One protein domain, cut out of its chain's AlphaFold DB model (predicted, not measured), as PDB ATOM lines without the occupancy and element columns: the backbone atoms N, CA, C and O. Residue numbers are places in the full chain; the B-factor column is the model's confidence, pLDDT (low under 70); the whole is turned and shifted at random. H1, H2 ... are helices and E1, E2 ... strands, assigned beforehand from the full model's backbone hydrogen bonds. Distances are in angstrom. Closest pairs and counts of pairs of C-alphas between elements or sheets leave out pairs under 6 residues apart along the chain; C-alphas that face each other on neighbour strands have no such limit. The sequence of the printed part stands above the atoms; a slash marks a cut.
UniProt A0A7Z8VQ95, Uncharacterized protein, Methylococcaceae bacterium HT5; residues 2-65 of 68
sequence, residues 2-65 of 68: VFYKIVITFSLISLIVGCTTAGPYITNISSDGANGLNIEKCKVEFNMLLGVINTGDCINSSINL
ATOM      1  N   VAL A   2      26.058 -60.255 -37.876       73.94
ATOM      2  CA  VAL A   2      25.342 -58.957 -37.805       73.94
ATOM      3  C   VAL A   2      24.096 -58.992 -36.901       73.94
ATOM      4  O   VAL A   2      23.867 -58.058 -36.143       73.94
ATOM      5  N   PHE A   3      23.340 -60.095 -36.903       74.81
ATOM      6  CA  PHE A   3      22.076 -60.208 -36.159       74.81
ATOM      7  C   PHE A   3      22.251 -60.124 -34.629       74.81
ATOM      8  O   PHE A   3      21.536 -59.387 -33.962       74.81
ATOM      9  N   TYR A   4      23.263 -60.804 -34.073       84.00
ATOM     10  CA  TYR A   4      23.559 -60.782 -32.629       84.00
ATOM     11  C   TYR A   4      23.998 -59.388 -32.143       84.00
ATOM     12  O   TYR A   4      23.638 -58.976 -31.043       84.00
ATOM     13  N   LYS A   5      24.708 -58.630 -32.991       81.88
ATOM     14  CA  LYS A   5      25.100 -57.249 -32.686       81.88
ATOM     15  C   LYS A   5      23.881 -56.333 -32.566       81.88
ATOM     16  O   LYS A   5      23.831 -55.530 -31.646       81.88
ATOM     17  N   ILE A   6      22.897 -56.479 -33.455       85.12
ATOM     18  CA  ILE A   6      21.663 -55.677 -33.423       85.12
ATOM     19  C   ILE A   6      20.874 -55.945 -32.136       85.12
ATOM     20  O   ILE A   6      20.448 -54.998 -31.480       85.12
ATOM     21  N   VAL A   7      20.737 -57.215 -31.740       87.56
ATOM     22  CA  VAL A   7      20.002 -57.601 -30.523       87.56
ATOM     23  C   VAL A   7      20.654 -57.028 -29.259       87.56
ATOM     24  O   VAL A   7      19.958 -56.481 -28.406       87.56
ATOM     25  N   ILE A   8      21.986 -57.083 -29.154       87.69
ATOM     26  CA  ILE A   8      22.712 -56.531 -27.998       87.69
ATOM     27  C   ILE A   8      22.573 -55.010 -27.928       87.69
ATOM     28  O   ILE A   8      22.290 -54.470 -26.859       87.69
ATOM     29  N   THR A   9      22.719 -54.317 -29.057       86.12
ATOM     30  CA  THR A   9      22.565 -52.858 -29.103       86.12
ATOM     31  C   THR A   9      21.158 -52.431 -28.682       86.12
ATOM     32  O   THR A   9      21.011 -51.494 -27.903       86.12
ATOM     33  N   PHE A  10      20.119 -53.139 -29.132       84.88
ATOM     34  CA  PHE A  10      18.735 -52.815 -28.778       84.88
ATOM     35  C   PHE A  10      18.442 -53.049 -27.287       84.88
ATOM     36  O   PHE A  10      17.778 -52.235 -26.646       84.88
ATOM     37  N   SER A  11      18.996 -54.123 -26.713       83.31
ATOM     38  CA  SER A  11      18.877 -54.422 -25.281       83.31
ATOM     39  C   SER A  11      19.522 -53.343 -24.406       83.31
ATOM     40  O   SER A  11      18.928 -52.942 -23.408       83.31
ATOM     41  N   LEU A  12      20.686 -52.820 -24.805       82.12
ATOM     42  CA  LEU A  12      21.362 -51.741 -24.078       82.12
ATOM     43  C   LEU A  12      20.579 -50.421 -24.129       82.12
ATOM     44  O   LEU A  12      20.497 -49.721 -23.124       82.12
ATOM     45  N   ILE A  13      19.956 -50.099 -25.267       79.75
ATOM     46  CA  ILE A  13      19.158 -48.869 -25.428       79.75
ATOM     47  C   ILE A  13      17.867 -48.924 -24.597       79.75
ATOM     48  O   ILE A  13      17.426 -47.905 -24.067       79.75
ATOM     49  N   SER A  14      17.279 -50.109 -24.418       76.12
ATOM     50  CA  SER A  14      16.058 -50.265 -23.620       76.12
ATOM     51  C   SER A  14      16.260 -50.010 -22.120       76.12
ATOM     52  O   SER A  14      15.281 -49.793 -21.412       76.12
ATOM     53  N   LEU A  15      17.498 -50.033 -21.618       70.69
ATOM     54  CA  LEU A  15      17.792 -49.795 -20.199       70.69
ATOM     55  C   LEU A  15      17.824 -48.300 -19.837       70.69
ATOM     56  O   LEU A  15      17.731 -47.954 -18.665       70.69
ATOM     57  N   ILE A  16      17.934 -47.409 -20.828       67.75
ATOM     58  CA  ILE A  16      18.110 -45.959 -20.628       67.75
ATOM     59  C   ILE A  16      16.794 -45.169 -20.737       67.75
ATOM     60  O   ILE A  16      16.743 -44.000 -20.369       67.75
ATOM     61  N   VAL A  17      15.711 -45.793 -21.213       65.81
ATOM     62  CA  VAL A  17      14.386 -45.156 -21.397       65.81
ATOM     63  C   VAL A  17      13.541 -45.089 -20.112       65.81
ATOM     64  O   VAL A  17      12.399 -44.644 -20.148       65.81
ATOM     65  N   GLY A  18      14.093 -45.493 -18.963       57.34
ATOM     66  CA  GLY A  18      13.373 -45.615 -17.688       57.34
ATOM     67  C   GLY A  18      13.300 -44.365 -16.801       57.34
ATOM     68  O   GLY A  18      12.849 -44.478 -15.664       57.34
ATOM     69  N   CYS A  19      13.731 -43.184 -17.251       61.25
ATOM     70  CA  CYS A  19      13.592 -41.963 -16.447       61.25
ATOM     71  C   CYS A  19      12.136 -41.471 -16.459       61.25
ATOM     72  O   CYS A  19      11.739 -40.680 -17.315       61.25
ATOM     73  N   THR A  20      11.324 -41.923 -15.503       62.16
ATOM     74  CA  THR A  20      10.001 -41.338 -15.251       62.16
ATOM     75  C   THR A  20      10.181 -39.983 -14.566       62.16
ATOM     76  O   THR A  20      10.307 -39.903 -13.344       62.16
ATOM     77  N   THR A  21      10.228 -38.902 -15.344       60.12
ATOM     78  CA  THR A  21      10.291 -37.535 -14.807       60.12
ATOM     79  C   THR A  21       8.910 -37.112 -14.303       60.12
ATOM     80  O   THR A  21       8.175 -36.404 -14.988       60.12
ATOM     81  N   ALA A  22       8.531 -37.560 -13.104       69.19
ATOM     82  CA  ALA A  22       7.441 -36.936 -12.362       69.19
ATOM     83  C   ALA A  22       7.963 -35.617 -11.768       69.19
ATOM     84  O   ALA A  22       8.886 -35.614 -10.954       69.19
ATOM     85  N   GLY A  23       7.419 -34.490 -12.231       75.56
ATOM     86  CA  GLY A  23       7.742 -33.176 -11.678       75.56
ATOM     87  C   GLY A  23       7.201 -33.012 -10.248       75.56
ATOM     88  O   GLY A  23       6.219 -33.668  -9.894       75.56
ATOM     89  N   PRO A  24       7.817 -32.150  -9.421       83.56
ATOM     90  CA  PRO A  24       7.324 -31.867  -8.075       83.56
ATOM     91  C   PRO A  24       5.935 -31.218  -8.129       83.56
ATOM     92  O   PRO A  24       5.647 -30.408  -9.014       83.56
ATOM     93  N   TYR A  25       5.081 -31.562  -7.170       87.12
ATOM     94  CA  TYR A  25       3.706 -31.067  -7.066       87.12
ATOM     95  C   TYR A  25       3.574 -30.114  -5.880       87.12
ATOM     96  O   TYR A  25       4.357 -30.181  -4.934       87.12
ATOM     97  N   ILE A  26       2.591 -29.213  -5.937       91.12
ATOM     98  CA  ILE A  26       2.321 -28.285  -4.837       91.12
ATOM     99  C   ILE A  26       1.678 -29.054  -3.681       91.12
ATOM    100  O   ILE A  26       0.618 -29.656  -3.858       91.12
ATOM    101  N   THR A  27       2.309 -29.017  -2.510       91.19
ATOM    102  CA  THR A  27       1.786 -29.618  -1.272       91.19
ATOM    103  C   THR A  27       1.138 -28.590  -0.366       91.19
ATOM    104  O   THR A  27       0.169 -28.913   0.319       91.19
ATOM    105  N   ASN A  28       1.633 -27.351  -0.375       91.81
ATOM    106  CA  ASN A  28       1.107 -26.293   0.473       91.81
ATOM    107  C   ASN A  28       1.187 -24.923  -0.211       91.81
ATOM    108  O   ASN A  28       2.145 -24.612  -0.919       91.81
ATOM    109  N   ILE A  29       0.173 -24.096   0.034       92.88
ATOM    110  CA  ILE A  29       0.154 -22.674  -0.296       92.88
ATOM    111  C   ILE A  29      -0.251 -21.945   0.977       92.88
ATOM    112  O   ILE A  29      -1.371 -22.096   1.466       92.88
ATOM    113  N   SER A  30       0.663 -21.144   1.505       92.06
ATOM    114  CA  SER A  30       0.468 -20.396   2.745       92.06
ATOM    115  C   SER A  30       0.793 -18.923   2.536       92.06
ATOM    116  O   SER A  30       1.537 -18.567   1.624       92.06
ATOM    117  N   SER A  31       0.208 -18.043   3.349       89.62
ATOM    118  CA  SER A  31       0.560 -16.623   3.319       89.62
ATOM    119  C   SER A  31       1.929 -16.408   3.963       89.62
ATOM    120  O   SER A  31       2.201 -16.949   5.032       89.62
ATOM    121  N   ASP A  32       2.765 -15.598   3.321       87.38
ATOM    122  CA  ASP A  32       4.059 -15.133   3.844       87.38
ATOM    123  C   ASP A  32       3.892 -14.108   4.988       87.38
ATOM    124  O   ASP A  32       4.765 -13.975   5.842       87.38
ATOM    125  N   GLY A  33       2.748 -13.415   5.049       88.25
ATOM    126  CA  GLY A  33       2.492 -12.335   6.008       88.25
ATOM    127  C   GLY A  33       2.853 -10.932   5.502       88.25
ATOM    128  O   GLY A  33       2.365  -9.958   6.074       88.25
ATOM    129  N   ALA A  34       3.614 -10.801   4.409       87.25
ATOM    130  CA  ALA A  34       3.987  -9.514   3.812       87.25
ATOM    131  C   ALA A  34       3.615  -9.401   2.317       87.25
ATOM    132  O   ALA A  34       4.459  -9.109   1.475       87.25
ATOM    133  N   ASN A  35       2.336  -9.610   1.966       85.88
ATOM    134  CA  ASN A  35       1.847  -9.630   0.570       85.88
ATOM    135  C   ASN A  35       2.546 -10.671  -0.326       85.88
ATOM    136  O   ASN A  35       2.602 -10.520  -1.547       85.88
ATOM    137  N   GLY A  36       3.038 -11.757   0.266       89.50
ATOM    138  CA  GLY A  36       3.565 -12.904  -0.458       89.50
ATOM    139  C   GLY A  36       2.779 -14.191  -0.207       89.50
ATOM    140  O   GLY A  36       1.942 -14.284   0.700       89.50
ATOM    141  N   LEU A  37       3.088 -15.210  -1.003       92.00
ATOM    142  CA  LEU A  37       2.691 -16.594  -0.768       92.00
ATOM    143  C   LEU A  37       3.941 -17.464  -0.676       92.00
ATOM    144  O   LEU A  37       4.809 -17.403  -1.544       92.00
ATOM    145  N   ASN A  38       3.994 -18.312   0.343       92.50
ATOM    146  CA  ASN A  38       4.952 -19.396   0.430       92.50
ATOM    147  C   ASN A  38       4.328 -20.654  -0.186       92.50
ATOM    148  O   ASN A  38       3.325 -21.178   0.309       92.50
ATOM    149  N   ILE A  39       4.915 -21.106  -1.289       93.44
ATOM    150  CA  ILE A  39       4.504 -22.295  -2.030       93.44
ATOM    151  C   ILE A  39       5.497 -23.406  -1.714       93.44
ATOM    152  O   ILE A  39       6.666 -23.317  -2.096       93.44
ATOM    153  N   GLU A  40       5.009 -24.461  -1.076       93.75
ATOM    154  CA  GLU A  40       5.751 -25.696  -0.855       93.75
ATOM    155  C   GLU A  40       5.480 -26.662  -2.005       93.75
ATOM    156  O   GLU A  40       4.330 -26.901  -2.396       93.75
ATOM    157  N   LYS A  41       6.556 -27.211  -2.560       92.25
ATOM    158  CA  LYS A  41       6.504 -28.236  -3.597       92.25
ATOM    159  C   LYS A  41       7.304 -29.430  -3.138       92.25
ATOM    160  O   LYS A  41       8.482 -29.265  -2.841       92.25
ATOM    161  N   CYS A  42       6.715 -30.614  -3.149       90.44
ATOM    162  CA  CYS A  42       7.425 -31.840  -2.804       90.44
ATOM    163  C   CYS A  42       7.495 -32.783  -4.001       90.44
ATOM    164  O   CYS A  42       6.658 -32.759  -4.911       90.44
ATOM    165  N   LYS A  43       8.521 -33.625  -4.001       88.88
ATOM    166  CA  LYS A  43       8.689 -34.707  -4.959       88.88
ATOM    167  C   LYS A  43       7.988 -35.957  -4.434       88.88
ATOM    168  O   LYS A  43       8.053 -36.273  -3.246       88.88
ATOM    169  N   VAL A  44       7.321 -36.671  -5.335       86.69
ATOM    170  CA  VAL A  44       6.840 -38.025  -5.059       86.69
ATOM    171  C   VAL A  44       7.868 -39.010  -5.577       86.69
ATOM    172  O   VAL A  44       8.226 -38.970  -6.755       86.69
ATOM    173  N   GLU A  45       8.302 -39.921  -4.720       83.69
ATOM    174  CA  GLU A  45       9.172 -41.021  -5.101       83.69
ATOM    175  C   GLU A  45       8.483 -42.346  -4.804       83.69
ATOM    176  O   GLU A  45       8.045 -42.613  -3.684       83.69
ATOM    177  N   PHE A  46       8.377 -43.195  -5.823       82.56
ATOM    178  CA  PHE A  46       7.923 -44.559  -5.615       82.56
ATOM    179  C   PHE A  46       9.091 -45.398  -5.101       82.56
ATOM    180  O   PHE A  46      10.064 -45.647  -5.818       82.56
ATOM    181  N   ASN A  47       8.994 -45.850  -3.854       78.94
ATOM    182  CA  ASN A  47       9.971 -46.759  -3.288       78.94
ATOM    183  C   ASN A  47       9.633 -48.189  -3.723       78.94
ATOM    184  O   ASN A  47       8.786 -48.851  -3.124       78.94
ATOM    185  N   MET A  48      10.307 -48.673  -4.769       78.06
ATOM    186  CA  MET A  48      10.038 -49.994  -5.349       78.06
ATOM    187  C   MET A  48      10.300 -51.155  -4.375       78.06
ATOM    188  O   MET A  48       9.673 -52.200  -4.504       78.06
ATOM    189  N   LEU A  49      11.192 -50.980  -3.393       85.44
ATOM    190  CA  LEU A  49      11.506 -52.020  -2.407       85.44
ATOM    191  C   LEU A  49      10.372 -52.210  -1.394       85.44
ATOM    192  O   LEU A  49      10.042 -53.335  -1.035       85.44
ATOM    193  N   LEU A  50       9.791 -51.106  -0.931       87.19
ATOM    194  CA  LEU A  50       8.723 -51.115   0.069       87.19
ATOM    195  C   LEU A  50       7.321 -51.089  -0.557       87.19
ATOM    196  O   LEU A  50       6.336 -51.266   0.151       87.19
ATOM    197  N   GLY A  51       7.215 -50.865  -1.870       85.81
ATOM    198  CA  GLY A  51       5.939 -50.749  -2.575       85.81
ATOM    199  C   GLY A  51       5.110 -49.538  -2.141       85.81
ATOM    200  O   GLY A  51       3.900 -49.517  -2.357       85.81
ATOM    201  N   VAL A  52       5.740 -48.540  -1.516       87.94
ATOM    202  CA  VAL A  52       5.071 -47.348  -0.988       87.94
ATOM    203  C   VAL A  52       5.445 -46.106  -1.780       87.94
ATOM    204  O   VAL A  52       6.543 -45.980  -2.327       87.94
ATOM    205  N   ILE A  53       4.511 -45.168  -1.805       84.69
ATOM    206  CA  ILE A  53       4.733 -43.818  -2.298       84.69
ATOM    207  C   ILE A  53       5.304 -42.999  -1.138       84.69
ATOM    208  O   ILE A  53       4.675 -42.919  -0.084       84.69
ATOM    209  N   ASN A  54       6.476 -42.401  -1.326       84.19
ATOM    210  CA  ASN A  54       7.071 -41.491  -0.359       84.19
ATOM    211  C   ASN A  54       7.010 -40.054  -0.882       84.19
ATOM    212  O   ASN A  54       7.245 -39.806  -2.066       84.19
ATOM    213  N   THR A  55       6.726 -39.109   0.010       87.25
ATOM    214  CA  THR A  55       6.815 -37.676  -0.284       87.25
ATOM    215  C   THR A  55       8.085 -37.142   0.362       87.25
ATOM    216  O   THR A  55       8.282 -37.296   1.566       87.25
ATOM    217  N   GLY A  56       8.957 -36.538  -0.438       82.19
ATOM    218  CA  GLY A  56      10.260 -36.039  -0.002       82.19
ATOM    219  C   GLY A  56      10.744 -34.881  -0.867       82.19
ATOM    220  O   GLY A  56      10.014 -34.407  -1.735       82.19
ATOM    221  N   ASP A  57      11.966 -34.409  -0.612       84.88
ATOM    222  CA  ASP A  57      12.605 -33.310  -1.355       84.88
ATOM    223  C   ASP A  57      11.693 -32.085  -1.536       84.88
ATOM    224  O   ASP A  57      11.421 -31.626  -2.649       84.88
ATOM    225  N   CYS A  58      11.179 -31.579  -0.415       89.69
ATOM    226  CA  CYS A  58      10.312 -30.413  -0.397       89.69
ATOM    227  C   CYS A  58      11.117 -29.118  -0.546       89.69
ATOM    228  O   CYS A  58      12.118 -28.901   0.140       89.69
ATOM    229  N   ILE A  59      10.659 -28.241  -1.433       90.50
ATOM    230  CA  ILE A  59      11.241 -26.930  -1.696       90.50
ATOM    231  C   ILE A  59      10.171 -25.877  -1.437       90.50
ATOM    232  O   ILE A  59       9.083 -25.931  -2.012       90.50
ATOM    233  N   ASN A  60      10.527 -24.884  -0.622       92.56
ATOM    234  CA  ASN A  60       9.709 -23.703  -0.394       92.56
ATOM    235  C   ASN A  60      10.156 -22.571  -1.309       92.56
ATOM    236  O   ASN A  60      11.335 -22.226  -1.378       92.56
ATOM    237  N   SER A  61       9.192 -21.999  -2.017       90.69
ATOM    238  CA  SER A  61       9.383 -20.836  -2.873       90.69
ATOM    239  C   SER A  61       8.423 -19.732  -2.457       90.69
ATOM    240  O   SER A  61       7.210 -19.939  -2.465       90.69
ATOM    241  N   SER A  62       8.967 -18.562  -2.130       91.00
ATOM    242  CA  SER A  62       8.179 -17.366  -1.835       91.00
ATOM    243  C   SER A  62       7.931 -16.571  -3.111       91.00
ATOM    244  O   SER A  62       8.866 -16.284  -3.864       91.00
ATOM    245  N   ILE A  63       6.678 -16.201  -3.353       91.19
ATOM    246  CA  ILE A  63       6.283 -15.295  -4.432       91.19
ATOM    247  C   ILE A  63       5.678 -14.026  -3.839       91.19
ATOM    248  O   ILE A  63       4.863 -14.106  -2.927       91.19
ATOM    249  N   ASN A  64       6.049 -12.861  -4.373       90.62
ATOM    250  CA  ASN A  64       5.417 -11.594  -4.006       90.62
ATOM    251  C   ASN A  64       4.222 -11.324  -4.912       90.62
ATOM    252  O   ASN A  64       4.320 -11.428  -6.138       90.62
ATOM    253  N   LEU A  65       3.099 -10.951  -4.309       85.75
ATOM    254  CA  LEU A  65       1.906 -10.538  -5.024       85.75
ATOM    255  C   LEU A  65       2.028  -9.046  -5.342       85.75
ATOM    256  O   LEU A  65       1.980  -8.196  -4.454       85.75
TER     257      LEU A  65
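This is residues 2 to 65 of the 68 residues of an uncharacterized protein of Methylococcaceae bacterium HT5 (UniProt A0A7Z8VQ95). A narrow, strongly twisted sheet of three antiparallel strands, with E2 between E1 and E3, has a long arm sticking out from it: residues 2 to 21, with the helix H1 at its far end, packed on nothing. This arm makes much of the length; without the free stretches, 2 to 21 and the turn at 47 to 52, the body spans 36 by 13 by 10 A. The printed part has 64 residues, with one named helix and three named strands in the order H1, E1, E2, E3, a mixed class. The whole is extended, with a radius of gyration of the C-alphas of 20.4 A and spans of 68 by 28 by 10 A.

H1, residues 2 to 14, begins with C-alpha 2 at (25.342, -58.957, -37.805) and measures 19.1 A. E1 is residues 25 to 31, 18.1 A. E2, residues 36 to 47, measures 34.6 A from C-alpha 36 at (3.565, -12.904, -0.458). E3, residues 52 to 64, measures 35.9 A and ends with C-alpha 64 at (5.417, -11.594, -4.006).

H1 is apart from E2 and E3 and is not on the sheet; every O i to N i+4 pair in it is within hydrogen-bond range. E1, E2 and E3 form a meander, each strand the antiparallel neighbour of the one before. The hairpin E1 and E2 has directions 155 degrees apart; C-alphas 26 and 41 face each other at 4.4 A, and N 30 and O 38 are within hydrogen-bond range at 2.9 A. The hairpin E2 and E3 has directions 161 degrees apart; C-alphas 42 and 58 face each other at 4.0 A, and N 39 and O 61 are within hydrogen-bond range at 2.8 A. E1 and E3 are edge strands.

The two C-alphas farthest apart, of Val 2 and Ala 34, are 68.1 A apart. The printed part has no cut. The link from H1 to E1 is short, with 10 residues; the other two are tight, and none is long. The mean pLDDT of the printed part is 83.7, and residues 16 to 22 are under 70.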